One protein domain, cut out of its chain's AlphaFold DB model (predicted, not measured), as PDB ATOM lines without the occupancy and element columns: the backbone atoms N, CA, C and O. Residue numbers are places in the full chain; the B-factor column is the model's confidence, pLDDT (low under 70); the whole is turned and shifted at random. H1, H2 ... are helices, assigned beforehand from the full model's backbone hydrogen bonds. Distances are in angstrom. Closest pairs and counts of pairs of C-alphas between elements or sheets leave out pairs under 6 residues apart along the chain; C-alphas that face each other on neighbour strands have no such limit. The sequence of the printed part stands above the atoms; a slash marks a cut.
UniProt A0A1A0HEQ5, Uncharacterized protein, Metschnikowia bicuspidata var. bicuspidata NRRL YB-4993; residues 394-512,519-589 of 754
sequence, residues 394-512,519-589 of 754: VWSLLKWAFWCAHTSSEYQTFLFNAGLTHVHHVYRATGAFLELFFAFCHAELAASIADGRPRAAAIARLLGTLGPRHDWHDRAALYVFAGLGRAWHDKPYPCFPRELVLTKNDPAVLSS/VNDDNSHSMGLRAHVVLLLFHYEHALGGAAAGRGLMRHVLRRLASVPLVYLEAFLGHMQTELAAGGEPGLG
ATOM      1  N   VAL A 394     280.330 216.717 269.932       93.94
ATOM      2  CA  VAL A 394     280.162 215.268 270.163       93.94
ATOM      3  C   VAL A 394     279.671 214.535 268.905       93.94
ATOM      4  O   VAL A 394     280.076 213.398 268.670       93.94
ATOM      5  N   TRP A 395     278.855 215.170 268.060       94.81
ATOM      6  CA  TRP A 395     278.412 214.581 266.793       94.81
ATOM      7  C   TRP A 395     279.537 214.501 265.761       94.81
ATOM      8  O   TRP A 395     279.647 213.510 265.041       94.81
ATOM      9  N   SER A 396     280.411 215.504 265.730       92.62
ATOM     10  CA  SER A 396     281.630 215.509 264.919       92.62
ATOM     11  C   SER A 396     282.567 214.369 265.335       92.62
ATOM     12  O   SER A 396     283.062 213.633 264.480       92.62
ATOM     13  N   LEU A 397     282.714 214.141 266.647       94.06
ATOM     14  CA  LEU A 397     283.442 212.996 267.201       94.06
ATOM     15  C   LEU A 397     282.790 211.648 266.854       94.06
ATOM     16  O   LEU A 397     283.498 210.706 266.509       94.06
ATOM     17  N   LEU A 398     281.457 211.556 266.903       95.88
ATOM     18  CA  LEU A 398     280.712 210.355 266.512       95.88
ATOM     19  C   LEU A 398     280.917 210.024 265.023       95.88
ATOM     20  O   LEU A 398     281.212 208.879 264.687       95.88
ATOM     21  N   LYS A 399     280.841 211.029 264.137       95.00
ATOM     22  CA  LYS A 399     281.167 210.873 262.709       95.00
ATOM     23  C   LYS A 399     282.598 210.379 262.510       95.00
ATOM     24  O   LYS A 399     282.808 209.461 261.726       95.00
ATOM     25  N   TRP A 400     283.572 210.975 263.201       94.31
ATOM     26  CA  TRP A 400     284.974 210.558 263.123       94.31
ATOM     27  C   TRP A 400     285.159 209.097 263.553       94.31
ATOM     28  O   TRP A 400     285.754 208.316 262.815       94.31
ATOM     29  N   ALA A 401     284.560 208.692 264.678       95.75
ATOM     30  CA  ALA A 401     284.604 207.312 265.154       95.75
ATOM     31  C   ALA A 401     284.016 206.319 264.135       95.75
ATOM     32  O   ALA A 401     284.624 205.282 263.879       95.75
ATOM     33  N   PHE A 402     282.871 206.634 263.518       96.75
ATOM     34  CA  PHE A 402     282.265 205.774 262.494       96.75
ATOM     35  C   PHE A 402     283.006 205.783 261.153       96.75
ATOM     36  O   PHE A 402     282.964 204.778 260.446       96.75
ATOM     37  N   TRP A 403     283.718 206.860 260.807       95.75
ATOM     38  CA  TRP A 403     284.642 206.854 259.670       95.75
ATOM     39  C   TRP A 403     285.829 205.922 259.941       95.75
ATOM     40  O   TRP A 403     286.106 205.049 259.125       95.75
ATOM     41  N   CYS A 404     286.456 206.016 261.119       95.25
ATOM     42  CA  CYS A 404     287.524 205.099 261.520       95.25
ATOM     43  C   CYS A 404     287.061 203.632 261.562       95.25
ATOM     44  O   CYS A 404     287.793 202.763 261.097       95.25
ATOM     45  N   ALA A 405     285.849 203.356 262.063       96.19
ATOM     46  CA  ALA A 405     285.266 202.012 262.051       96.19
ATOM     47  C   ALA A 405     285.102 201.472 260.623       96.19
ATOM     48  O   ALA A 405     285.491 200.343 260.336       96.19
ATOM     49  N   HIS A 406     284.576 202.299 259.717       95.69
ATOM     50  CA  HIS A 406     284.369 201.925 258.324       95.69
ATOM     51  C   HIS A 406     285.683 201.660 257.593       95.69
ATOM     52  O   HIS A 406     285.812 200.597 256.995       95.69
ATOM     53  N   THR A 407     286.659 202.564 257.694       94.31
ATOM     54  CA  THR A 407     287.977 202.393 257.070       94.31
ATOM     55  C   THR A 407     288.737 201.204 257.661       94.31
ATOM     56  O   THR A 407     289.426 200.504 256.931       94.31
ATOM     57  N   SER A 408     288.569 200.906 258.953       94.38
ATOM     58  CA  SER A 408     289.116 199.691 259.573       94.38
ATOM     59  C   SER A 408     288.491 198.408 258.997       94.38
ATOM     60  O   SER A 408     289.218 197.502 258.593       94.38
ATOM     61  N   SER A 409     287.160 198.345 258.858       93.81
ATOM     62  CA  SER A 409     286.487 197.212 258.200       93.81
ATOM     63  C   SER A 409     286.852 197.082 256.713       93.81
ATOM     64  O   SER A 409     286.992 195.966 256.223       93.81
ATOM     65  N   GLU A 410     287.051 198.191 255.990       91.88
ATOM     66  CA  GLU A 410     287.556 198.170 254.606       91.88
ATOM     67  C   GLU A 410     288.985 197.623 254.545       91.88
ATOM     68  O   GLU A 410     289.274 196.728 253.752       91.88
ATOM     69  N   TYR A 411     289.867 198.088 255.432       92.06
ATOM     70  CA  TYR A 411     291.221 197.556 255.573       92.06
ATOM     71  C   TYR A 411     291.214 196.059 255.886       92.06
ATOM     72  O   TYR A 411     292.088 195.338 255.410       92.06
ATOM     73  N   GLN A 412     290.208 195.546 256.598       90.81
ATOM     74  CA  GLN A 412     290.114 194.115 256.881       90.81
ATOM     75  C   GLN A 412     289.861 193.244 255.636       90.81
ATOM     76  O   GLN A 412     290.118 192.041 255.683       90.81
ATOM     77  N   THR A 413     289.425 193.820 254.513       88.00
ATOM     78  CA  THR A 413     289.260 193.072 253.253       88.00
ATOM     79  C   THR A 413     290.593 192.714 252.578       88.00
ATOM     80  O   THR A 413     290.620 191.797 251.760       88.00
ATOM     81  N   PHE A 414     291.701 193.382 252.937       87.31
ATOM     82  CA  PHE A 414     293.030 193.136 252.354       87.31
ATOM     83  C   PHE A 414     294.177 192.992 253.375       87.31
ATOM     84  O   PHE A 414     295.161 192.310 253.088       87.31
ATOM     85  N   LEU A 415     294.088 193.573 254.575       87.25
ATOM     86  CA  LEU A 415     295.060 193.348 255.650       87.25
ATOM     87  C   LEU A 415     294.823 191.999 256.343       87.25
ATOM     88  O   LEU A 415     293.689 191.568 256.519       87.25
ATOM     89  N   PHE A 416     295.891 191.371 256.848       85.06
ATOM     90  CA  PHE A 416     295.772 190.169 257.688       85.06
ATOM     91  C   PHE A 416     294.977 190.439 258.980       85.06
ATOM     92  O   PHE A 416     294.141 189.634 259.386       85.06
ATOM     93  N   ASN A 417     295.226 191.585 259.621       87.25
ATOM     94  CA  ASN A 417     294.573 191.995 260.862       87.25
ATOM     95  C   ASN A 417     294.450 193.526 260.917       87.25
ATOM     96  O   ASN A 417     295.392 194.220 261.305       87.25
ATOM     97  N   ALA A 418     293.273 194.055 260.577       90.38
ATOM     98  CA  ALA A 418     292.986 195.487 260.692       90.38
ATOM     99  C   ALA A 418     293.017 195.982 262.151       90.38
ATOM    100  O   ALA A 418     293.190 197.174 262.396       90.38
ATOM    101  N   GLY A 419     292.939 195.077 263.134       90.75
ATOM    102  CA  GLY A 419     293.055 195.371 264.564       90.75
ATOM    103  C   GLY A 419     294.406 195.941 265.018       90.75
ATOM    104  O   GLY A 419     294.510 196.399 266.153       90.75
ATOM    105  N   LEU A 420     295.430 195.938 264.155       88.56
ATOM    106  CA  LEU A 420     296.731 196.576 264.408       88.56
ATOM    107  C   LEU A 420     296.833 198.007 263.850       88.56
ATOM    108  O   LEU A 420     297.833 198.686 264.075       88.56
ATOM    109  N   THR A 421     295.822 198.464 263.111       90.75
ATOM    110  CA  THR A 421     295.835 199.777 262.455       90.75
ATOM    111  C   THR A 421     295.552 200.908 263.441       90.75
ATOM    112  O   THR A 421     294.797 200.779 264.413       90.75
ATOM    113  N   HIS A 422     296.105 202.083 263.163       90.56
ATOM    114  CA  HIS A 422     295.784 203.304 263.884       90.56
ATOM    115  C   HIS A 422     294.302 203.687 263.733       90.56
ATOM    116  O   HIS A 422     293.730 204.182 264.705       90.56
ATOM    117  N   VAL A 423     293.648 203.412 262.589       92.75
ATOM    118  CA  VAL A 423     292.191 203.640 262.442       92.75
ATOM    119  C   VAL A 423     291.378 202.787 263.421       92.75
ATOM    120  O   VAL A 423     290.545 203.343 264.138       92.75
ATOM    121  N   HIS A 424     291.672 201.487 263.550       93.88
ATOM    122  CA  HIS A 424     291.032 200.611 264.537       93.88
ATOM    123  C   HIS A 424     291.235 201.131 265.964       93.88
ATOM    124  O   HIS A 424     290.288 201.274 266.740       93.88
ATOM    125  N   HIS A 425     292.477 201.458 266.319       91.19
ATOM    126  CA  HIS A 425     292.825 201.915 267.659       91.19
ATOM    127  C   HIS A 425     292.175 203.258 268.036       91.19
ATOM    128  O   HIS A 425     291.737 203.421 269.179       91.19
ATOM    129  N   VAL A 426     292.076 204.204 267.095       91.75
ATOM    130  CA  VAL A 426     291.353 205.476 267.281       91.75
ATOM    131  C   VAL A 426     289.851 205.228 267.413       91.75
ATOM    132  O   VAL A 426     289.225 205.778 268.326       91.75
ATOM    133  N   TYR A 427     289.276 204.355 266.577       95.12
ATOM    134  CA  TYR A 427     287.874 203.958 266.687       95.12
ATOM    135  C   TYR A 427     287.563 203.337 268.050       95.12
ATOM    136  O   TYR A 427     286.674 203.832 268.735       95.12
ATOM    137  N   ARG A 428     288.289 202.302 268.490       94.38
ATOM    138  CA  ARG A 428     287.977 201.599 269.747       94.38
ATOM    139  C   ARG A 428     288.074 202.503 270.972       94.38
ATOM    140  O   ARG A 428     287.248 202.388 271.874       94.38
ATOM    141  N   ALA A 429     289.025 203.437 270.996       91.25
ATOM    142  CA  ALA A 429     289.124 204.407 272.082       91.25
ATOM    143  C   ALA A 429     288.002 205.453 272.055       91.25
ATOM    144  O   ALA A 429     287.346 205.692 273.070       91.25
ATOM    145  N   THR A 430     287.725 206.027 270.885       93.19
ATOM    146  CA  THR A 430     286.660 207.025 270.733       93.19
ATOM    147  C   THR A 430     285.276 206.409 270.958       93.19
ATOM    148  O   THR A 430     284.436 207.000 271.634       93.19
ATOM    149  N   GLY A 431     285.055 205.192 270.460       95.62
ATOM    150  CA  GLY A 431     283.842 204.397 270.634       95.62
ATOM    151  C   GLY A 431     283.563 204.084 272.101       95.62
ATOM    152  O   GLY A 431     282.470 204.385 272.569       95.62
ATOM    153  N   ALA A 432     284.556 203.611 272.864       94.75
ATOM    154  CA  ALA A 432     284.392 203.356 274.298       94.75
ATOM    155  C   ALA A 432     284.033 204.628 275.098       94.75
ATOM    156  O   ALA A 432     283.212 204.575 276.016       94.75
ATOM    157  N   PHE A 433     284.604 205.785 274.738       95.62
ATOM    158  CA  PHE A 433     284.197 207.076 275.306       95.62
ATOM    159  C   PHE A 433     282.750 207.442 274.930       95.62
ATOM    160  O   PHE A 433     281.985 207.859 275.800       95.62
ATOM    161  N   LEU A 434     282.361 207.275 273.662       97.06
ATOM    162  CA  LEU A 434     281.017 207.594 273.176       97.06
ATOM    163  C   LEU A 434     279.951 206.677 273.799       97.06
ATOM    164  O   LEU A 434     278.935 207.185 274.267       97.06
ATOM    165  N   GLU A 435     280.196 205.367 273.887       96.69
ATOM    166  CA  GLU A 435     279.347 204.400 274.606       96.69
ATOM    167  C   GLU A 435     279.050 204.885 276.030       96.69
ATOM    168  O   GLU A 435     277.890 205.001 276.428       96.69
ATOM    169  N   LEU A 436     280.101 205.228 276.784       96.75
ATOM    170  CA  LEU A 436     279.987 205.745 278.147       96.75
ATOM    171  C   LEU A 436     279.223 207.072 278.195       96.75
ATOM    172  O   LEU A 436     278.315 207.220 279.011       96.75
ATOM    173  N   PHE A 437     279.552 208.024 277.319       97.00
ATOM    174  CA  PHE A 437     278.888 209.325 277.242       97.00
ATOM    175  C   PHE A 437     277.377 209.177 277.001       97.00
ATOM    176  O   PHE A 437     276.568 209.720 277.759       97.00
ATOM    177  N   PHE A 438     276.983 208.396 275.993       97.19
ATOM    178  CA  PHE A 438     275.577 208.157 275.673       97.19
ATOM    179  C   PHE A 438     274.871 207.332 276.757       97.19
ATOM    180  O   PHE A 438     273.710 207.597 277.064       97.19
ATOM    181  N   ALA A 439     275.558 206.393 277.417       95.69
ATOM    182  CA  ALA A 439     274.988 205.639 278.534       95.69
ATOM    183  C   ALA A 439     274.755 206.500 279.786       95.69
ATOM    184  O   ALA A 439     273.720 206.345 280.440       95.69
ATOM    185  N   PHE A 440     275.646 207.451 280.084       96.69
ATOM    186  CA  PHE A 440     275.412 208.452 281.125       96.69
ATOM    187  C   PHE A 440     274.284 209.423 280.751       96.69
ATOM    188  O   PHE A 440     273.468 209.736 281.615       96.69
ATOM    189  N   CYS A 441     274.159 209.834 279.482       96.69
ATOM    190  CA  CYS A 441     272.996 210.601 279.013       96.69
ATOM    191  C   CYS A 441     271.686 209.816 279.201       96.69
ATOM    192  O   CYS A 441     270.692 210.368 279.667       96.69
ATOM    193  N   HIS A 442     271.688 208.515 278.905       94.50
ATOM    194  CA  HIS A 442     270.533 207.639 279.107       94.50
ATOM    195  C   HIS A 442     270.140 207.523 280.586       94.50
ATOM    196  O   HIS A 442     268.959 207.556 280.930       94.50
ATOM    197  N   ALA A 443     271.126 207.437 281.481       93.88
ATOM    198  CA  ALA A 443     270.879 207.420 282.918       93.88
ATOM    199  C   ALA A 443     270.421 208.792 283.464       93.88
ATOM    200  O   ALA A 443     269.567 208.834 284.349       93.88
ATOM    201  N   GLU A 444     270.913 209.912 282.912       94.94
ATOM    202  CA  GLU A 444     270.400 211.263 283.210       94.94
ATOM    203  C   GLU A 444     268.930 211.398 282.797       94.94
ATOM    204  O   GLU A 444     268.119 211.896 283.576       94.94
ATOM    205  N   LEU A 445     268.569 210.902 281.609       94.31
ATOM    206  CA  LEU A 445     267.188 210.874 281.133       94.31
ATOM    207  C   LEU A 445     266.284 210.053 282.049       94.31
ATOM    208  O   LEU A 445     265.228 210.540 282.442       94.31
ATOM    209  N   ALA A 446     266.710 208.847 282.430       92.06
ATOM    210  CA  ALA A 446     265.943 207.995 283.329       92.06
ATOM    211  C   ALA A 446     265.711 208.655 284.698       92.06
ATOM    212  O   ALA A 446     264.578 208.701 285.179       92.06
ATOM    213  N   ALA A 447     266.754 209.250 285.288       92.19
ATOM    214  CA  ALA A 447     266.633 210.009 286.531       92.19
ATOM    215  C   ALA A 447     265.714 211.238 286.378       92.19
ATOM    216  O   ALA A 447     264.888 211.502 287.250       92.19
ATOM    217  N   SER A 448     265.814 211.957 285.256       93.06
ATOM    218  CA  SER A 448     264.976 213.121 284.952       93.06
ATOM    219  C   SER A 448     263.496 212.737 284.828       93.06
ATOM    220  O   SER A 448     262.651 213.378 285.453       93.06
ATOM    221  N   ILE A 449     263.174 211.658 284.107       92.50
ATOM    222  CA  ILE A 449     261.807 211.119 283.985       92.50
ATOM    223  C   ILE A 449     261.270 210.697 285.359       92.50
ATOM    224  O   ILE A 449     260.151 211.068 285.710       92.50
ATOM    225  N   ALA A 450     262.075 209.998 286.167       91.38
ATOM    226  CA  ALA A 450     261.702 209.593 287.523       91.38
ATOM    227  C   ALA A 450     261.465 210.785 288.478       91.38
ATOM    228  O   ALA A 450     260.694 210.664 289.425       91.38
ATOM    229  N   ASP A 451     262.086 211.941 288.222       92.12
ATOM    230  CA  ASP A 451     261.822 213.208 288.922       92.12
ATOM    231  C   ASP A 451     260.625 213.998 288.342       92.12
ATOM    232  O   ASP A 451     260.422 215.158 288.699       92.12
ATOM    233  N   GLY A 452     259.859 213.431 287.402       93.81
ATOM    234  CA  GLY A 452     258.760 214.129 286.722       93.81
ATOM    235  C   GLY A 452     259.220 215.232 285.759       93.81
ATOM    236  O   GLY A 452     258.432 216.095 285.372       93.81
ATOM    237  N   ARG A 453     260.500 215.232 285.365       94.25
ATOM    238  CA  ARG A 453     261.111 216.201 284.446       94.25
ATOM    239  C   ARG A 453     261.339 215.528 283.085       94.25
ATOM    240  O   ARG A 453     262.396 214.936 282.878       94.25
ATOM    241  N   PRO A 454     260.417 215.638 282.109       87.62
ATOM    242  CA  PRO A 454     260.537 214.928 280.827       87.62
ATOM    243  C   PRO A 454     261.718 215.400 279.960       87.62
ATOM    244  O   PRO A 454     262.097 214.729 279.005       87.62
ATOM    245  N   ARG A 455     262.309 216.562 280.271       92.44
ATOM    246  CA  ARG A 455     263.393 217.171 279.497       92.44
ATOM    247  C   ARG A 455     264.739 217.079 280.217       92.44
ATOM    248  O   ARG A 455     265.104 217.983 280.968       92.44
ATOM    249  N   ALA A 456     265.494 216.031 279.901       94.25
ATOM    250  CA  ALA A 456     266.910 215.894 280.244       94.25
ATOM    251  C   ALA A 456     267.736 217.046 279.641       94.25
ATOM    252  O   ALA A 456     267.604 217.362 278.451       94.25
ATOM    253  N   ALA A 457     268.563 217.714 280.448       93.38
ATOM    254  CA  ALA A 457     269.168 218.981 280.039       93.38
ATOM    255  C   ALA A 457     270.422 218.788 279.176       93.38
ATOM    256  O   ALA A 457     270.667 219.617 278.295       93.38
ATOM    257  N   ALA A 458     271.185 217.706 279.381       93.00
ATOM    258  CA  ALA A 458     272.332 217.398 278.528       93.00
ATOM    259  C   ALA A 458     271.865 216.988 277.126       93.00
ATOM    260  O   ALA A 458     272.271 217.605 276.143       93.00
ATOM    261  N   ILE A 459     270.902 216.064 277.026       95.25
ATOM    262  CA  ILE A 459     270.335 215.629 275.735       95.25
ATOM    263  C   ILE A 459     269.704 216.806 274.976       95.25
ATOM    264  O   ILE A 459     269.926 216.964 273.776       95.25
ATOM    265  N   ALA A 460     268.983 217.694 275.670       94.50
ATOM    266  CA  ALA A 460     268.411 218.889 275.050       94.50
ATOM    267  C   ALA A 460     269.470 219.847 274.469       94.50
ATOM    268  O   ALA A 460     269.171 220.566 273.513       94.50
ATOM    269  N   ARG A 461     270.684 219.884 275.040       93.00
ATOM    270  CA  ARG A 461     271.821 220.652 274.506       93.00
ATOM    271  C   ARG A 461     272.523 219.916 273.368       93.00
ATOM    272  O   ARG A 461     272.803 220.554 272.359       93.00
ATOM    273  N   LEU A 462     272.735 218.607 273.499       93.88
ATOM    274  CA  LEU A 462     273.302 217.742 272.461       93.88
ATOM    275  C   LEU A 462     272.483 217.798 271.164       93.88
ATOM    276  O   LEU A 462     273.036 217.990 270.089       93.88
ATOM    277  N   LEU A 463     271.155 217.694 271.251       94.69
ATOM    278  CA  LEU A 463     270.274 217.886 270.095       94.69
ATOM    279  C   LEU A 463     270.336 219.321 269.560       94.69
ATOM    280  O   LEU A 463     270.303 219.542 268.354       94.69
ATOM    281  N   GLY A 464     270.504 220.305 270.448       92.81
ATOM    282  CA  GLY A 464     270.698 221.704 270.076       92.81
ATOM    283  C   GLY A 464     271.911 221.964 269.173       92.81
ATOM    284  O   GLY A 464     271.856 222.917 268.395       92.81
ATOM    285  N   THR A 465     272.968 221.138 269.218       91.75
ATOM    286  CA  THR A 465     274.133 221.298 268.325       91.75
ATOM    287  C   THR A 465     273.912 220.723 266.922       91.75
ATOM    288  O   THR A 465     274.564 221.180 265.988       91.75
ATOM    289  N   LEU A 466     272.917 219.844 266.714       92.00
ATOM    290  CA  LEU A 466     272.515 219.410 265.365       92.00
ATOM    291  C   LEU A 466     271.909 220.549 264.532       92.00
ATOM    292  O   LEU A 466     271.932 220.478 263.304       92.00
ATOM    293  N   GLY A 467     271.375 221.599 265.168       92.38
ATOM    294  CA  GLY A 467     270.812 222.774 264.497       92.38
ATOM    295  C   GLY A 467     269.315 222.989 264.781       92.38
ATOM    296  O   GLY A 467     268.887 222.866 265.934       92.38
ATOM    297  N   PRO A 468     268.497 223.380 263.781       92.94
ATOM    298  CA  PRO A 468     267.058 223.597 263.953       92.94
ATOM    299  C   PRO A 468     266.300 222.324 264.351       92.94
ATOM    300  O   PRO A 468     266.602 221.243 263.858       92.94
ATOM    301  N   ARG A 469     265.254 222.454 265.183       92.00
ATOM    302  CA  ARG A 469     264.506 221.295 265.718       92.00
ATOM    303  C   ARG A 469     263.883 220.386 264.650       92.00
ATOM    304  O   ARG A 469     263.792 219.189 264.880       92.00
ATOM    305  N   HIS A 470     263.469 220.936 263.508       92.62
ATOM    306  CA  HIS A 470     262.908 220.138 262.412       92.62
ATOM    307  C   HIS A 470     263.952 219.248 261.717       92.62
ATOM    308  O   HIS A 470     263.584 218.209 261.183       92.62
ATOM    309  N   ASP A 471     265.240 219.598 261.799       94.75
ATOM    310  CA  ASP A 471     266.334 218.827 261.199       94.75
ATOM    311  C   ASP A 471     266.939 217.783 262.152       94.75
ATOM    312  O   ASP A 471     267.725 216.942 261.715       94.75
ATOM    313  N   TRP A 472     266.636 217.839 263.459       94.69
ATOM    314  CA  TRP A 472     267.305 217.015 264.479       94.69
ATOM    315  C   TRP A 472     267.268 215.524 264.143       94.69
ATOM    316  O   TRP A 472     268.284 214.846 264.247       94.69
ATOM    317  N   HIS A 473     266.106 215.019 263.729       95.44
ATOM    318  CA  HIS A 473     265.896 213.596 263.459       95.44
ATOM    319  C   HIS A 473     266.634 213.124 262.203       95.44
ATOM    320  O   HIS A 473     267.253 212.062 262.237       95.44
ATOM    321  N   ASP A 474     266.636 213.925 261.134       95.69
ATOM    322  CA  ASP A 474     267.351 213.588 259.899       95.69
ATOM    323  C   ASP A 474     268.870 213.646 260.082       95.69
ATOM    324  O   ASP A 474     269.572 212.696 259.743       95.69
ATOM    325  N   ARG A 475     269.382 214.720 260.699       95.69
ATOM    326  CA  ARG A 475     270.821 214.887 260.952       95.69
ATOM    327  C   ARG A 475     271.353 213.845 261.933       95.69
ATOM    328  O   ARG A 475     272.433 213.306 261.707       95.69
ATOM    329  N   ALA A 476     270.589 213.511 262.977       96.19
ATOM    330  CA  ALA A 476     270.941 212.423 263.885       96.19
ATOM    331  C   ALA A 476     271.014 211.082 263.142       96.19
ATOM    332  O   ALA A 476     272.028 210.400 263.243       96.19
ATOM    333  N   ALA A 477     269.997 210.722 262.350       96.25
ATOM    334  CA  ALA A 477     270.008 209.476 261.580       96.25
ATOM    335  C   ALA A 477     271.144 209.443 260.538       96.25
ATOM    336  O   ALA A 477     271.819 208.426 260.400       96.25
ATOM    337  N   LEU A 478     271.405 210.559 259.848       94.50
ATOM    338  CA  LEU A 478     272.525 210.701 258.916       94.50
ATOM    339  C   LEU A 478     273.869 210.429 259.604       94.50
ATOM    340  O   LEU A 478     274.692 209.706 259.056       94.50
ATOM    341  N   TYR A 479     274.096 210.987 260.795       95.19
ATOM    342  CA  TYR A 479     275.352 210.807 261.527       95.19
ATOM    343  C   TYR A 479     275.461 209.418 262.166       95.19
ATOM    344  O   TYR A 479     276.526 208.807 262.117       95.19
ATOM    345  N   VAL A 480     274.363 208.893 262.718       96.62
ATOM    346  CA  VAL A 480     274.313 207.560 263.338       96.62
ATOM    347  C   VAL A 480     274.510 206.444 262.314       96.62
ATOM    348  O   VAL A 480     275.116 205.436 262.654       96.62
ATOM    349  N   PHE A 481     274.092 206.616 261.060       95.75
ATOM    350  CA  PHE A 481     274.273 205.622 259.991       95.75
ATOM    351  C   PHE A 481     275.312 206.027 258.934       95.75
ATOM    352  O   PHE A 481     275.293 205.511 257.820       95.75
ATOM    353  N   ALA A 482     276.240 206.926 259.274       92.31
ATOM    354  CA  ALA A 482     277.355 207.272 258.395       92.31
ATOM    355  C   ALA A 482     278.391 206.128 258.314       92.31
ATOM    356  O   ALA A 482     278.672 205.462 259.318       92.31
ATOM    357  N   GLY A 483     278.967 205.902 257.128       88.12
ATOM    358  CA  GLY A 483     279.769 204.712 256.813       88.12
ATOM    359  C   GLY A 483     278.898 203.527 256.387       88.12
ATOM    360  O   GLY A 483     277.932 203.713 255.651       88.12
ATOM    361  N   LEU A 484     279.232 202.314 256.849       92.19
ATOM    362  CA  LEU A 484     278.489 201.075 256.547       92.19
ATOM    363  C   LEU A 484     278.410 200.745 255.040       92.19
ATOM    364  O   LEU A 484     277.358 200.357 254.538       92.19
ATOM    365  N   GLY A 485     279.518 200.926 254.313       83.19
ATOM    366  CA  GLY A 485     279.600 200.667 252.866       83.19
ATOM    367  C   GLY A 485     279.114 201.821 251.982       83.19
ATOM    368  O   GLY A 485     279.133 201.709 250.761       83.19
ATOM    369  N   ARG A 486     278.700 202.950 252.572       83.44
ATOM    370  CA  ARG A 486     278.418 204.186 251.834       83.44
ATOM    371  C   ARG A 486     279.638 205.093 251.792       83.44
ATOM    372  O   ARG A 486     280.178 205.453 252.839       83.44
ATOM    373  N   ALA A 487     279.990 205.532 250.585       77.56
ATOM    374  CA  ALA A 487     281.040 206.517 250.367       77.56
ATOM    375  C   ALA A 487     280.775 207.804 251.170       77.56
ATOM    376  O   ALA A 487     279.675 208.364 251.156       77.56
ATOM    377  N   TRP A 488     281.802 208.294 251.861       78.81
ATOM    378  CA  TRP A 488     281.741 209.569 252.569       78.81
ATOM    379  C   TRP A 488     281.998 210.713 251.591       78.81
ATOM    380  O   TRP A 488     283.134 210.912 251.170       78.81
ATOM    381  N   HIS A 489     280.967 211.499 251.273       77.12
ATOM    382  CA  HIS A 489     281.134 212.720 250.474       77.12
ATOM    383  C   HIS A 489     282.031 213.751 251.185       77.12
ATOM    384  O   HIS A 489     282.914 214.331 250.561       77.12
ATOM    385  N   ASP A 490     281.862 213.904 252.505       84.00
ATOM    386  CA  ASP A 490     282.694 214.761 253.355       84.00
ATOM    387  C   ASP A 490     283.462 213.911 254.376       84.00
ATOM    388  O   ASP A 490     282.870 213.382 255.326       84.00
ATOM    389  N   LYS A 491     284.792 213.811 254.233       87.00
ATOM    390  CA  LYS A 491     285.642 213.158 255.240       87.00
ATOM    391  C   LYS A 491     285.549 213.927 256.571       87.00
ATOM    392  O   LYS A 491     285.877 215.116 256.597       87.00
ATOM    393  N   PRO A 492     285.132 213.296 257.687       91.06
ATOM    394  CA  PRO A 492     285.081 213.973 258.975       91.06
ATOM    395  C   PRO A 492     286.489 214.319 259.466       91.06
ATOM    396  O   PRO A 492     287.458 213.608 259.198       91.06
ATOM    397  N   TYR A 493     286.586 215.418 260.209       88.44
ATOM    398  CA  TYR A 493     287.823 215.823 260.867       88.44
ATOM    399  C   TYR A 493     287.990 215.065 262.197       88.44
ATOM    400  O   TYR A 493     286.980 214.804 262.851       88.44
ATOM    401  N   PRO A 494     289.216 214.729 262.633       86.69
ATOM    402  CA  PRO A 494     289.451 214.201 263.972       86.69
ATOM    403  C   PRO A 494     289.310 215.263 265.065       86.69
ATOM    404  O   PRO A 494     289.477 216.462 264.831       86.69
ATOM    405  N   CYS A 495     289.141 214.792 266.300       81.50
ATOM    406  CA  CYS A 495     289.218 215.621 267.507       81.50
ATOM    407  C   CYS A 495     290.664 216.052 267.807       81.50
ATOM    408  O   CYS A 495     290.917 217.147 268.313       81.50
ATOM    409  N   PHE A 496     291.623 215.187 267.465       79.19
ATOM    410  CA  PHE A 496     293.050 215.421 267.638       79.19
ATOM    411  C   PHE A 496     293.729 215.470 266.259       79.19
ATOM    412  O   PHE A 496     293.743 214.451 265.569       79.19
ATOM    413  N   PRO A 497     294.341 216.595 265.838       80.44
ATOM    414  CA  PRO A 497     294.976 216.713 264.519       80.44
ATOM    415  C   PRO A 497     295.981 215.598 264.192       80.44
ATOM    416  O   PRO A 497     296.024 215.132 263.053       80.44
ATOM    417  N   ARG A 498     296.720 215.095 265.196       77.81
ATOM    418  CA  ARG A 498     297.628 213.942 265.050       77.81
ATOM    419  C   ARG A 498     296.954 212.670 264.525       77.81
ATOM    420  O   ARG A 498     297.611 211.902 263.835       77.81
ATOM    421  N   GLU A 499     295.666 212.442 264.785       84.62
ATOM    422  CA  GLU A 499     294.958 211.250 264.294       84.62
ATOM    423  C   GLU A 499     294.857 211.260 262.764       84.62
ATOM    424  O   GLU A 499     294.967 210.210 262.137       84.62
ATOM    425  N   LEU A 500     294.768 212.437 262.132       85.69
ATOM    426  CA  LEU A 500     294.837 212.553 260.673       85.69
ATOM    427  C   LEU A 500     296.230 212.205 260.122       85.69
ATOM    428  O   LEU A 500     296.337 211.796 258.971       85.69
ATOM    429  N   VAL A 501     297.292 212.373 260.916       84.94
ATOM    430  CA  VAL A 501     298.666 212.009 260.528       84.94
ATOM    431  C   VAL A 501     298.890 210.508 260.722       84.94
ATOM    432  O   VAL A 501     299.354 209.837 259.806       84.94
ATOM    433  N   LEU A 502     298.481 209.965 261.875       83.12
ATOM    434  CA  LEU A 502     298.566 208.534 262.192       83.12
ATOM    435  C   LEU A 502     297.792 207.674 261.187       83.12
ATOM    436  O   LEU A 502     298.297 206.659 260.732       83.12
ATOM    437  N   THR A 503     296.592 208.108 260.791       85.88
ATOM    438  CA  THR A 503     295.756 207.386 259.812       85.88
ATOM    439  C   THR A 503     296.206 207.559 258.356       85.88
ATOM    440  O   THR A 503     295.691 206.866 257.485       85.88
ATOM    441  N   LYS A 504     297.153 208.463 258.067       87.31
ATOM    442  CA  LYS A 504     297.811 208.576 256.750       87.31
ATOM    443  C   LYS A 504     299.089 207.746 256.661       87.31
ATOM    444  O   LYS A 504     299.365 207.177 255.614       87.31
ATOM    445  N   ASN A 505     299.851 207.695 257.751       84.31
ATOM    446  CA  ASN A 505     301.171 207.067 257.813       84.31
ATOM    447  C   ASN A 505     301.115 205.744 258.595       84.31
ATOM    448  O   ASN A 505     301.991 205.472 259.414       84.31
ATOM    449  N   ASP A 506     300.049 204.966 258.405       83.94
ATOM    450  CA  ASP A 506     299.802 203.748 259.174       83.94
ATOM    451  C   ASP A 506     300.767 202.631 258.734       83.94
ATOM    452  O   ASP A 506     300.663 202.147 257.601       83.94
ATOM    453  N   PRO A 507     301.716 202.200 259.589       85.62
ATOM    454  CA  PRO A 507     302.725 201.230 259.189       85.62
ATOM    455  C   PRO A 507     302.109 199.869 258.848       85.62
ATOM    456  O   PRO A 507     302.616 199.205 257.953       85.62
ATOM    457  N   ALA A 508     300.998 199.476 259.487       85.94
ATOM    458  CA  ALA A 508     300.335 198.202 259.212       85.94
ATOM    459  C   ALA A 508     299.675 198.177 257.822       85.94
ATOM    460  O   ALA A 508     299.561 197.114 257.214       85.94
ATOM    461  N   VAL A 509     299.275 199.346 257.308       86.44
ATOM    462  CA  VAL A 509     298.785 199.510 255.932       86.44
ATOM    463  C   VAL A 509     299.962 199.537 254.953       86.44
ATOM    464  O   VAL A 509     299.939 198.832 253.947       86.44
ATOM    465  N   LEU A 510     301.007 200.314 255.260       86.75
ATOM    466  CA  LEU A 510     302.159 200.527 254.373       86.75
ATOM    467  C   LEU A 510     303.049 199.284 254.199       86.75
ATOM    468  O   LEU A 510     303.610 199.094 253.126       86.75
ATOM    469  N   SER A 511     303.187 198.434 255.224       83.75
ATOM    470  CA  SER A 511     304.034 197.230 255.180       83.75
ATOM    471  C   SER A 511     303.274 195.945 254.820       83.75
ATOM    472  O   SER A 511     303.796 194.845 255.015       83.75
ATOM    473  N   SER A 512     302.020 196.051 254.375       76.69
ATOM    474  CA  SER A 512     301.137 194.900 254.175       76.69
ATOM    475  C   SER A 512     301.538 194.047 252.967       76.69
ATOM    476  O   SER A 512     301.448 194.486 251.822       76.69
ATOM    477  N   VAL A 519     289.047 188.056 261.092       75.00
ATOM    478  CA  VAL A 519     287.841 188.859 260.795       75.00
ATOM    479  C   VAL A 519     287.588 189.848 261.931       75.00
ATOM    480  O   VAL A 519     286.905 189.531 262.903       75.00
ATOM    481  N   ASN A 520     288.149 191.052 261.811       82.88
ATOM    482  CA  ASN A 520     287.832 192.188 262.675       82.88
ATOM    483  C   ASN A 520     286.935 193.192 261.935       82.88
ATOM    484  O   ASN A 520     287.425 194.026 261.178       82.88
ATOM    485  N   ASP A 521     285.621 193.117 262.157       91.44
ATOM    486  CA  ASP A 521     284.660 194.060 261.579       91.44
ATOM    487  C   ASP A 521     284.229 195.119 262.612       91.44
ATOM    488  O   ASP A 521     283.344 194.916 263.452       91.44
ATOM    489  N   ASP A 522     284.873 196.284 262.542       95.69
ATOM    490  CA  ASP A 522     284.594 197.421 263.414       95.69
ATOM    491  C   ASP A 522     283.245 198.097 263.121       95.69
ATOM    492  O   ASP A 522     282.623 198.605 264.058       95.69
ATOM    493  N   ASN A 523     282.753 198.067 261.874       96.31
ATOM    494  CA  ASN A 523     281.382 198.461 261.531       96.31
ATOM    495  C   ASN A 523     280.370 197.586 262.274       96.31
ATOM    496  O   ASN A 523     279.460 198.137 262.893       96.31
ATOM    497  N   SER A 524     280.550 196.260 262.273       95.81
ATOM    498  CA  SER A 524     279.672 195.333 263.005       95.81
ATOM    499  C   SER A 524     279.657 195.658 264.503       95.81
ATOM    500  O   SER A 524     278.597 195.922 265.071       95.81
ATOM    501  N   HIS A 525     280.837 195.823 265.117       96.06
ATOM    502  CA  HIS A 525     280.949 196.304 266.502       96.06
ATOM    503  C   HIS A 525     280.279 197.676 266.718       96.06
ATOM    504  O   HIS A 525     279.705 197.941 267.774       96.06
ATOM    505  N   SER A 526     280.325 198.569 265.722       97.69
ATOM    506  CA  SER A 526     279.765 199.921 265.840       97.69
ATOM    507  C   SER A 526     278.241 199.925 265.935       97.69
ATOM    508  O   SER A 526     277.675 200.888 266.457       97.69
ATOM    509  N   MET A 527     277.571 198.858 265.482       97.94
ATOM    510  CA  MET A 527     276.111 198.777 265.495       97.94
ATOM    511  C   MET A 527     275.535 198.816 266.916       97.94
ATOM    512  O   MET A 527     274.459 199.381 267.095       97.94
ATOM    513  N   GLY A 528     276.273 198.349 267.932       96.69
ATOM    514  CA  GLY A 528     275.888 198.494 269.342       96.69
ATOM    515  C   GLY A 528     275.812 199.954 269.795       96.69
ATOM    516  O   GLY A 528     274.790 200.393 270.324       96.69
ATOM    517  N   LEU A 529     276.843 200.753 269.496       97.69
ATOM    518  CA  LEU A 529     276.828 202.195 269.766       97.69
ATOM    519  C   LEU A 529     275.714 202.903 268.976       97.69
ATOM    520  O   LEU A 529     275.035 203.772 269.519       97.69
ATOM    521  N   ARG A 530     275.486 202.521 267.712       97.94
ATOM    522  CA  ARG A 530     274.413 203.097 266.879       97.94
ATOM    523  C   ARG A 530     273.025 202.802 267.456       97.94
ATOM    524  O   ARG A 530     272.227 203.728 267.579       97.94
ATOM    525  N   ALA A 531     272.759 201.556 267.852       96.75
ATOM    526  CA  ALA A 531     271.515 201.143 268.506       96.75
ATOM    527  C   ALA A 531     271.273 201.940 269.793       96.75
ATOM    528  O   ALA A 531     270.212 202.535 269.969       96.75
ATOM    529  N   HIS A 532     272.298 202.060 270.639       95.69
ATOM    530  CA  HIS A 532     272.227 202.809 271.893       95.69
ATOM    531  C   HIS A 532     271.909 204.304 271.700       95.69
ATOM    532  O   HIS A 532     271.102 204.875 272.437       95.69
ATOM    533  N   VAL A 533     272.473 204.947 270.669       97.50
ATOM    534  CA  VAL A 533     272.117 206.337 270.320       97.50
ATOM    535  C   VAL A 533     270.666 206.437 269.834       97.50
ATOM    536  O   VAL A 533     269.955 207.353 270.251       97.50
ATOM    537  N   VAL A 534     270.192 205.508 268.994       96.88
ATOM    538  CA  VAL A 534     268.789 205.493 268.531       96.88
ATOM    539  C   VAL A 534     267.821 205.317 269.706       96.88
ATOM    540  O   VAL A 534     266.856 206.078 269.800       96.88
ATOM    541  N   LEU A 535     268.105 204.385 270.624       94.81
ATOM    542  CA  LEU A 535     267.325 204.170 271.848       94.81
ATOM    543  C   LEU A 535     267.253 205.446 272.689       94.81
ATOM    544  O   LEU A 535     266.157 205.919 272.987       94.81
ATOM    545  N   LEU A 536     268.395 206.077 272.984       95.44
ATOM    546  CA  LEU A 536     268.437 207.330 273.744       95.44
ATOM    547  C   LEU A 536     267.540 208.419 273.141       95.44
ATOM    548  O   LEU A 536     266.782 209.077 273.859       95.44
ATOM    549  N   LEU A 537     267.637 208.625 271.826       96.19
ATOM    550  CA  LEU A 537     266.866 209.652 271.132       96.19
ATOM    551  C   LEU A 537     265.370 209.317 271.091       96.19
ATOM    552  O   LEU A 537     264.544 210.212 271.288       96.19
ATOM    553  N   PHE A 538     265.010 208.044 270.903       94.94
ATOM    554  CA  PHE A 538     263.617 207.607 270.952       94.94
ATOM    555  C   PHE A 538     263.020 207.777 272.354       94.94
ATOM    556  O   PHE A 538     261.932 208.335 272.485       94.94
ATOM    557  N   HIS A 539     263.743 207.374 273.405       92.81
ATOM    558  CA  HIS A 539     263.317 207.548 274.797       92.81
ATOM    559  C   HIS A 539     263.100 209.031 275.126       92.81
ATOM    560  O   HIS A 539     262.122 209.381 275.785       92.81
ATOM    561  N   TYR A 540     263.989 209.912 274.651       94.94
ATOM    562  CA  TYR A 540     263.889 211.352 274.880       94.94
ATOM    563  C   TYR A 540     262.661 211.968 274.189       94.94
ATOM    564  O   TYR A 540     261.906 212.698 274.829       94.94
ATOM    565  N   GLU A 541     262.403 211.653 272.915       94.31
ATOM    566  CA  GLU A 541     261.187 212.132 272.237       94.31
ATOM    567  C   GLU A 541     259.917 211.533 272.862       94.31
ATOM    568  O   GLU A 541     258.943 212.256 273.083       94.31
ATOM    569  N   HIS A 542     259.933 210.247 273.229       92.06
ATOM    570  CA  HIS A 542     258.813 209.598 273.914       92.06
ATOM    571  C   HIS A 542     258.502 210.261 275.265       92.06
ATOM    572  O   HIS A 542     257.337 210.498 275.580       92.06
ATOM    573  N   ALA A 543     259.522 210.636 276.041       92.06
ATOM    574  CA  ALA A 543     259.345 211.374 277.290       92.06
ATOM    575  C   ALA A 543     258.766 212.786 277.076       92.06
ATOM    576  O   ALA A 543     258.017 213.271 277.921       92.06
ATOM    577  N   LEU A 544     259.084 213.446 275.955       92.56
ATOM    578  CA  LEU A 544     258.603 214.797 275.647       92.56
ATOM    579  C   LEU A 544     257.181 214.859 275.071       92.56
ATOM    580  O   LEU A 544     256.504 215.866 275.281       92.56
ATOM    581  N   GLY A 545     256.747 213.855 274.304       90.19
ATOM    582  CA  GLY A 545     255.482 213.909 273.555       90.19
ATOM    583  C   GLY A 545     254.785 212.561 273.345       90.19
ATOM    584  O   GLY A 545     253.957 212.431 272.441       90.19
ATOM    585  N   GLY A 546     255.121 211.556 274.153       88.50
ATOM    586  CA  GLY A 546     254.544 210.215 274.095       88.50
ATOM    587  C   GLY A 546     254.857 209.466 272.796       88.50
ATOM    588  O   GLY A 546     255.761 209.816 272.033       88.50
ATOM    589  N   ALA A 547     254.063 208.433 272.510       82.62
ATOM    590  CA  ALA A 547     254.243 207.562 271.342       82.62
ATOM    591  C   ALA A 547     254.249 208.306 269.988       82.62
ATOM    592  O   ALA A 547     254.843 207.837 269.020       82.62
ATOM    593  N   ALA A 548     253.618 209.482 269.905       87.00
ATOM    594  CA  ALA A 548     253.529 210.256 268.672       87.00
ATOM    595  C   ALA A 548     254.847 210.945 268.266       87.00
ATOM    596  O   ALA A 548     255.083 211.118 267.066       87.00
ATOM    597  N   ALA A 549     255.682 211.338 269.235       87.12
ATOM    598  CA  ALA A 549     256.855 212.189 269.011       87.12
ATOM    599  C   ALA A 549     258.035 211.447 268.357       87.12
ATOM    600  O   ALA A 549     258.697 211.994 267.475       87.12
ATOM    601  N   GLY A 550     258.246 210.173 268.706       88.00
ATOM    602  CA  GLY A 550     259.317 209.344 268.135       88.00
ATOM    603  C   GLY A 550     259.156 209.019 266.640       88.00
ATOM    604  O   GLY A 550     260.110 208.576 266.005       88.00
ATOM    605  N   ARG A 551     257.977 209.261 266.044       90.56
ATOM    606  CA  ARG A 551     257.668 208.884 264.649       90.56
ATOM    607  C   ARG A 551     258.529 209.599 263.606       90.56
ATOM    608  O   ARG A 551     258.810 209.015 262.564       90.56
ATOM    609  N   GLY A 552     258.957 210.836 263.880       92.38
ATOM    610  CA  GLY A 552     259.901 211.557 263.019       92.38
ATOM    611  C   GLY A 552     261.232 210.812 262.942       92.38
ATOM    612  O   GLY A 552     261.617 210.343 261.873       92.38
ATOM    613  N   LEU A 553     261.867 210.606 264.098       94.56
ATOM    614  CA  LEU A 553     263.111 209.851 264.244       94.56
ATOM    615  C   LEU A 553     263.028 208.471 263.587       94.56
ATOM    616  O   LEU A 553     263.892 208.141 262.782       94.56
ATOM    617  N   MET A 554     261.975 207.699 263.871       94.12
ATOM    618  CA  MET A 554     261.811 206.358 263.302       94.12
ATOM    619  C   MET A 554     261.755 206.361 261.776       94.12
ATOM    620  O   MET A 554     262.405 205.523 261.164       94.12
ATOM    621  N   ARG A 555     261.092 207.335 261.139       93.88
ATOM    622  CA  ARG A 555     261.086 207.457 259.670       93.88
ATOM    623  C   ARG A 555     262.489 207.692 259.093       93.88
ATOM    624  O   ARG A 555     262.824 207.120 258.059       93.88
ATOM    625  N   HIS A 556     263.305 208.530 259.731       95.62
ATOM    626  CA  HIS A 556     264.670 208.794 259.257       95.62
ATOM    627  C   HIS A 556     265.616 207.617 259.540       95.62
ATOM    628  O   HIS A 556     266.421 207.272 258.679       95.62
ATOM    629  N   VAL A 557     265.491 206.960 260.698       96.31
ATOM    630  CA  VAL A 557     266.243 205.742 261.048       96.31
ATOM    631  C   VAL A 557     265.903 204.591 260.094       96.31
ATOM    632  O   VAL A 557     266.816 203.968 259.558       96.31
ATOM    633  N   LEU A 558     264.615 204.366 259.815       95.69
ATOM    634  CA  LEU A 558     264.109 203.336 258.905       95.69
ATOM    635  C   LEU A 558     264.757 203.411 257.518       95.69
ATOM    636  O   LEU A 558     265.403 202.459 257.088       95.69
ATOM    637  N   ARG A 559     264.658 204.571 256.857       93.44
ATOM    638  CA  ARG A 559     265.236 204.810 255.521       93.44
ATOM    639  C   ARG A 559     266.740 204.541 255.469       93.44
ATOM    640  O   ARG A 559     267.277 204.119 254.443       93.44
ATOM    641  N   ARG A 560     267.454 204.799 256.572       95.19
ATOM    642  CA  ARG A 560     268.885 204.482 256.674       95.19
ATOM    643  C   ARG A 560     269.099 202.978 256.856       95.19
ATOM    644  O   ARG A 560     269.877 202.423 256.093       95.19
ATOM    645  N   LEU A 561     268.390 202.317 257.773       94.94
ATOM    646  CA  LEU A 561     268.518 200.874 258.027       94.94
ATOM    647  C   LEU A 561     268.142 199.998 256.828       94.94
ATOM    648  O   LEU A 561     268.884 199.075 256.507       94.94
ATOM    649  N   ALA A 562     267.053 200.311 256.122       93.88
ATOM    650  CA  ALA A 562     266.617 199.551 254.946       93.88
ATOM    651  C   ALA A 562     267.680 199.500 253.832       93.88
ATOM    652  O   ALA A 562     267.698 198.569 253.032       93.88
ATOM    653  N   SER A 563     268.608 200.464 253.829       92.75
ATOM    654  CA  SER A 563     269.695 200.607 252.856       92.75
ATOM    655  C   SER A 563     271.093 200.271 253.403       92.75
ATOM    656  O   SER A 563     272.089 200.477 252.713       92.75
ATOM    657  N   VAL A 564     271.193 199.757 254.632       95.06
ATOM    658  CA  VAL A 564     272.439 199.248 255.236       95.06
ATOM    659  C   VAL A 564     272.656 197.778 254.822       95.06
ATOM    660  O   VAL A 564     271.672 197.058 254.646       95.06
ATOM    661  N   PRO A 565     273.897 197.289 254.624       94.94
ATOM    662  CA  PRO A 565     274.173 195.868 254.367       94.94
ATOM    663  C   PRO A 565     273.576 194.926 255.426       94.94
ATOM    664  O   PRO A 565     273.581 195.251 256.613       94.94
ATOM    665  N   LEU A 566     273.096 193.746 255.008       95.19
ATOM    666  CA  LEU A 566     272.323 192.830 255.863       95.19
ATOM    667  C   LEU A 566     273.032 192.478 257.184       95.19
ATOM    668  O   LEU A 566     272.444 192.651 258.245       95.19
ATOM    669  N   VAL A 567     274.318 192.118 257.131       95.25
ATOM    670  CA  VAL A 567     275.129 191.785 258.321       95.25
ATOM    671  C   VAL A 567     275.125 192.890 259.392       95.25
ATOM    672  O   VAL A 567     275.149 192.616 260.591       95.25
ATOM    673  N   TYR A 568     275.046 194.158 258.981       96.12
ATOM    674  CA  TYR A 568     274.983 195.301 259.894       96.12
ATOM    675  C   TYR A 568     273.562 195.575 260.393       96.12
ATOM    676  O   TYR A 568     273.395 196.031 261.524       96.12
ATOM    677  N   LEU A 569     272.537 195.273 259.591       96.19
ATOM    678  CA  LEU A 569     271.140 195.308 260.022       96.19
ATOM    679  C   LEU A 569     270.868 194.245 261.100       96.19
ATOM    680  O   LEU A 569     270.301 194.571 262.140       96.19
ATOM    681  N   GLU A 570     271.340 193.013 260.900       95.75
ATOM    682  CA  GLU A 570     271.246 191.919 261.877       95.75
ATOM    683  C   GLU A 570     271.966 192.273 263.184       95.75
ATOM    684  O   GLU A 570     271.373 192.191 264.263       95.75
ATOM    685  N   ALA A 571     273.211 192.761 263.099       96.31
ATOM    686  CA  ALA A 571     273.965 193.219 264.265       96.31
ATOM    687  C   ALA A 571     273.246 194.361 265.010       96.31
ATOM    688  O   ALA A 571     273.186 194.358 266.240       96.31
ATOM    689  N   PHE A 572     272.656 195.322 264.290       97.25
ATOM    690  CA  PHE A 572     271.883 196.412 264.893       97.25
ATOM    691  C   PHE A 572     270.641 195.906 265.633       97.25
ATOM    692  O   PHE A 572     270.419 196.296 266.779       97.25
ATOM    693  N   LEU A 573     269.847 195.032 265.008       94.88
ATOM    694  CA  LEU A 573     268.632 194.478 265.607       94.88
ATOM    695  C   LEU A 573     268.955 193.589 266.822       94.88
ATOM    696  O   LEU A 573     268.301 193.712 267.856       94.88
ATOM    697  N   GLY A 574     270.018 192.780 266.753       94.44
ATOM    698  CA  GLY A 574     270.508 191.994 267.891       94.44
ATOM    699  C   GLY A 574     270.998 192.860 269.060       94.44
ATOM    700  O   GLY A 574     270.695 192.568 270.221       94.44
ATOM    701  N   HIS A 575     271.692 193.970 268.785       94.69
ATOM    702  CA  HIS A 575     272.083 194.929 269.823       94.69
ATOM    703  C   HIS A 575     270.885 195.678 270.423       94.69
ATOM    704  O   HIS A 575     270.813 195.795 271.646       94.69
ATOM    705  N   MET A 576     269.921 196.121 269.605       93.00
ATOM    706  CA  MET A 576     268.654 196.706 270.072       93.00
ATOM    707  C   MET A 576     267.930 195.759 271.037       93.00
ATOM    708  O   MET A 576     267.591 196.152 272.150       93.00
ATOM    709  N   GLN A 577     267.746 194.498 270.639       90.94
ATOM    710  CA  GLN A 577     267.101 193.465 271.450       90.94
ATOM    711  C   GLN A 577     267.861 193.208 272.763       90.94
ATOM    712  O   GLN A 577     267.245 193.091 273.821       90.94
ATOM    713  N   THR A 578     269.197 193.179 272.719       90.94
ATOM    714  CA  THR A 578     270.049 192.976 273.903       90.94
ATOM    715  C   THR A 578     269.935 194.135 274.900       90.94
ATOM    716  O   THR A 578     269.737 193.894 276.090       90.94
ATOM    717  N   GLU A 579     270.002 195.386 274.435       89.06
ATOM    718  CA  GLU A 579     269.833 196.571 275.290       89.06
ATOM    719  C   GLU A 579     268.411 196.663 275.864       89.06
ATOM    720  O   GLU A 579     268.245 196.989 277.037       89.06
ATOM    721  N   LEU A 580     267.378 196.308 275.092       87.69
ATOM    722  CA  LEU A 580     265.990 196.267 275.572       87.69
ATOM    723  C   LEU A 580     265.743 195.147 276.597       87.69
ATOM    724  O   LEU A 580     264.963 195.340 277.530       87.69
ATOM    725  N   ALA A 581     266.417 194.003 276.460       86.19
ATOM    726  CA  ALA A 581     266.359 192.905 277.425       86.19
ATOM    727  C   ALA A 581     267.134 193.216 278.720       86.19
ATOM    728  O   ALA A 581     266.684 192.863 279.810       86.19
ATOM    729  N   ALA A 582     268.279 193.900 278.619       84.44
ATOM    730  CA  ALA A 582     269.065 194.346 279.770       84.44
ATOM    731  C   ALA A 582     268.445 195.567 280.481       84.44
ATOM    732  O   ALA A 582     268.561 195.712 281.698       84.44
ATOM    733  N   GLY A 583     267.779 196.444 279.727       65.69
ATOM    734  CA  GLY A 583     267.279 197.759 280.136       65.69
ATOM    735  C   GLY A 583     265.981 197.766 280.947       65.69
ATOM    736  O   GLY A 583     265.219 198.729 280.854       65.69
ATOM    737  N   GLY A 584     265.728 196.734 281.756       59.28
ATOM    738  CA  GLY A 584     264.594 196.645 282.688       59.28
ATOM    739  C   GLY A 584     264.684 197.602 283.888       59.28
ATOM    740  O   GLY A 584     264.433 197.191 285.018       59.28
ATOM    741  N   GLU A 585     265.071 198.859 283.658       58.75
ATOM    742  CA  GLU A 585     265.189 199.898 284.685       58.75
ATOM    743  C   GLU A 585     263.818 200.167 285.335       58.75
ATOM    744  O   GLU A 585     262.884 200.591 284.643       58.75
ATOM    745  N   PRO A 586     263.660 199.948 286.655       53.34
ATOM    746  CA  PRO A 586     262.366 200.033 287.322       53.34
ATOM    747  C   PRO A 586     261.888 201.489 287.431       53.34
ATOM    748  O   PRO A 586     262.165 202.186 288.406       53.34
ATOM    749  N   GLY A 587     261.140 201.950 286.427       57.59
ATOM    750  CA  GLY A 587     260.501 203.269 286.438       57.59
ATOM    751  C   GLY A 587     260.181 203.845 285.060       57.59
ATOM    752  O   GLY A 587     259.185 204.556 284.930       57.59
ATOM    753  N   LEU A 588     260.949 203.507 284.017       60.16
ATOM    754  CA  LEU A 588     260.462 203.703 282.650       60.16
ATOM    755  C   LEU A 588     259.495 202.568 282.328       60.16
ATOM    756  O   LEU A 588     259.814 201.398 282.531       60.16
ATOM    757  N   GLY A 589     258.318 202.901 281.796       63.38
ATOM    758  CA  GLY A 589     257.447 201.887 281.215       63.38
ATOM    759  C   GLY A 589     258.199 201.190 280.086       63.38
ATOM    760  O   GLY A 589     258.518 201.828 279.088       63.38
TER     761      GLY A 589
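This is residues 394 to 512 and 519 to 589 of the 754 residues of an uncharacterized protein of Metschnikowia bicuspidata var. bicuspidata NRRL YB-4993 (UniProt A0A1A0HEQ5). Five helices, H1, H2, H4, H7 and H8, make an elongated up-and-down bundle, each running against the one before it, with H7 in the middle. H9 packs across H7, H3 packs on H2, and the short H5 and H6 lie at one end of the long axis. The printed part has 190 residues with nine named helices, H1 to H9 in order, and no named strand: all helix. It is compact, with a radius of gyration of the C-alphas of 17.2 A, and spans 57 by 32 by 28 A.

H1, residues 394 to 411, and H2, residues 422 to 450, form a helical hairpin, in which H2 touches H1 with residues 423 to 434 alone; their closest C-alphas are those of Ala 401 and Tyr 427, 4.9 A apart. H3, residues 457 to 466, touches H2 (Ile 459 to Cys 441, 6.6 A). H4, residues 469 to 480, touches H3 only at the corner. H5, residues 497 to 502, only just touches H2, with 3 pairs of C-alphas within 8 A; H6, residues 507 to 510, touches no helix. The hub H7, residues 522 to 548, touches H9, residues 566 to 582, at 56 degrees, a steep tilt, and forms a hairpin with H8, residues 551 to 561. Every O i to N i+4 pair is within hydrogen-bond range in H1, H2, H8 and H9, against 5 of 6 in H3, 6 of 8 in H4, 1 of 2 in H5 and 19 of 23 in H7; H6 is too short.

H1 begins at C-alpha 394 (280.162, 215.268, 270.163); H9 ends at C-alpha 582 (269.065, 194.346, 279.770). H2 measures 42.0 A and H7 34.0 A, with a kink of 85 degrees near residue 542.

Residues 513 to 518 are cut out, a 16.0 A gap between C-alphas 512 and 519. The H4 to H5 link is long. Residues 583 to 589 have pLDDT under 70.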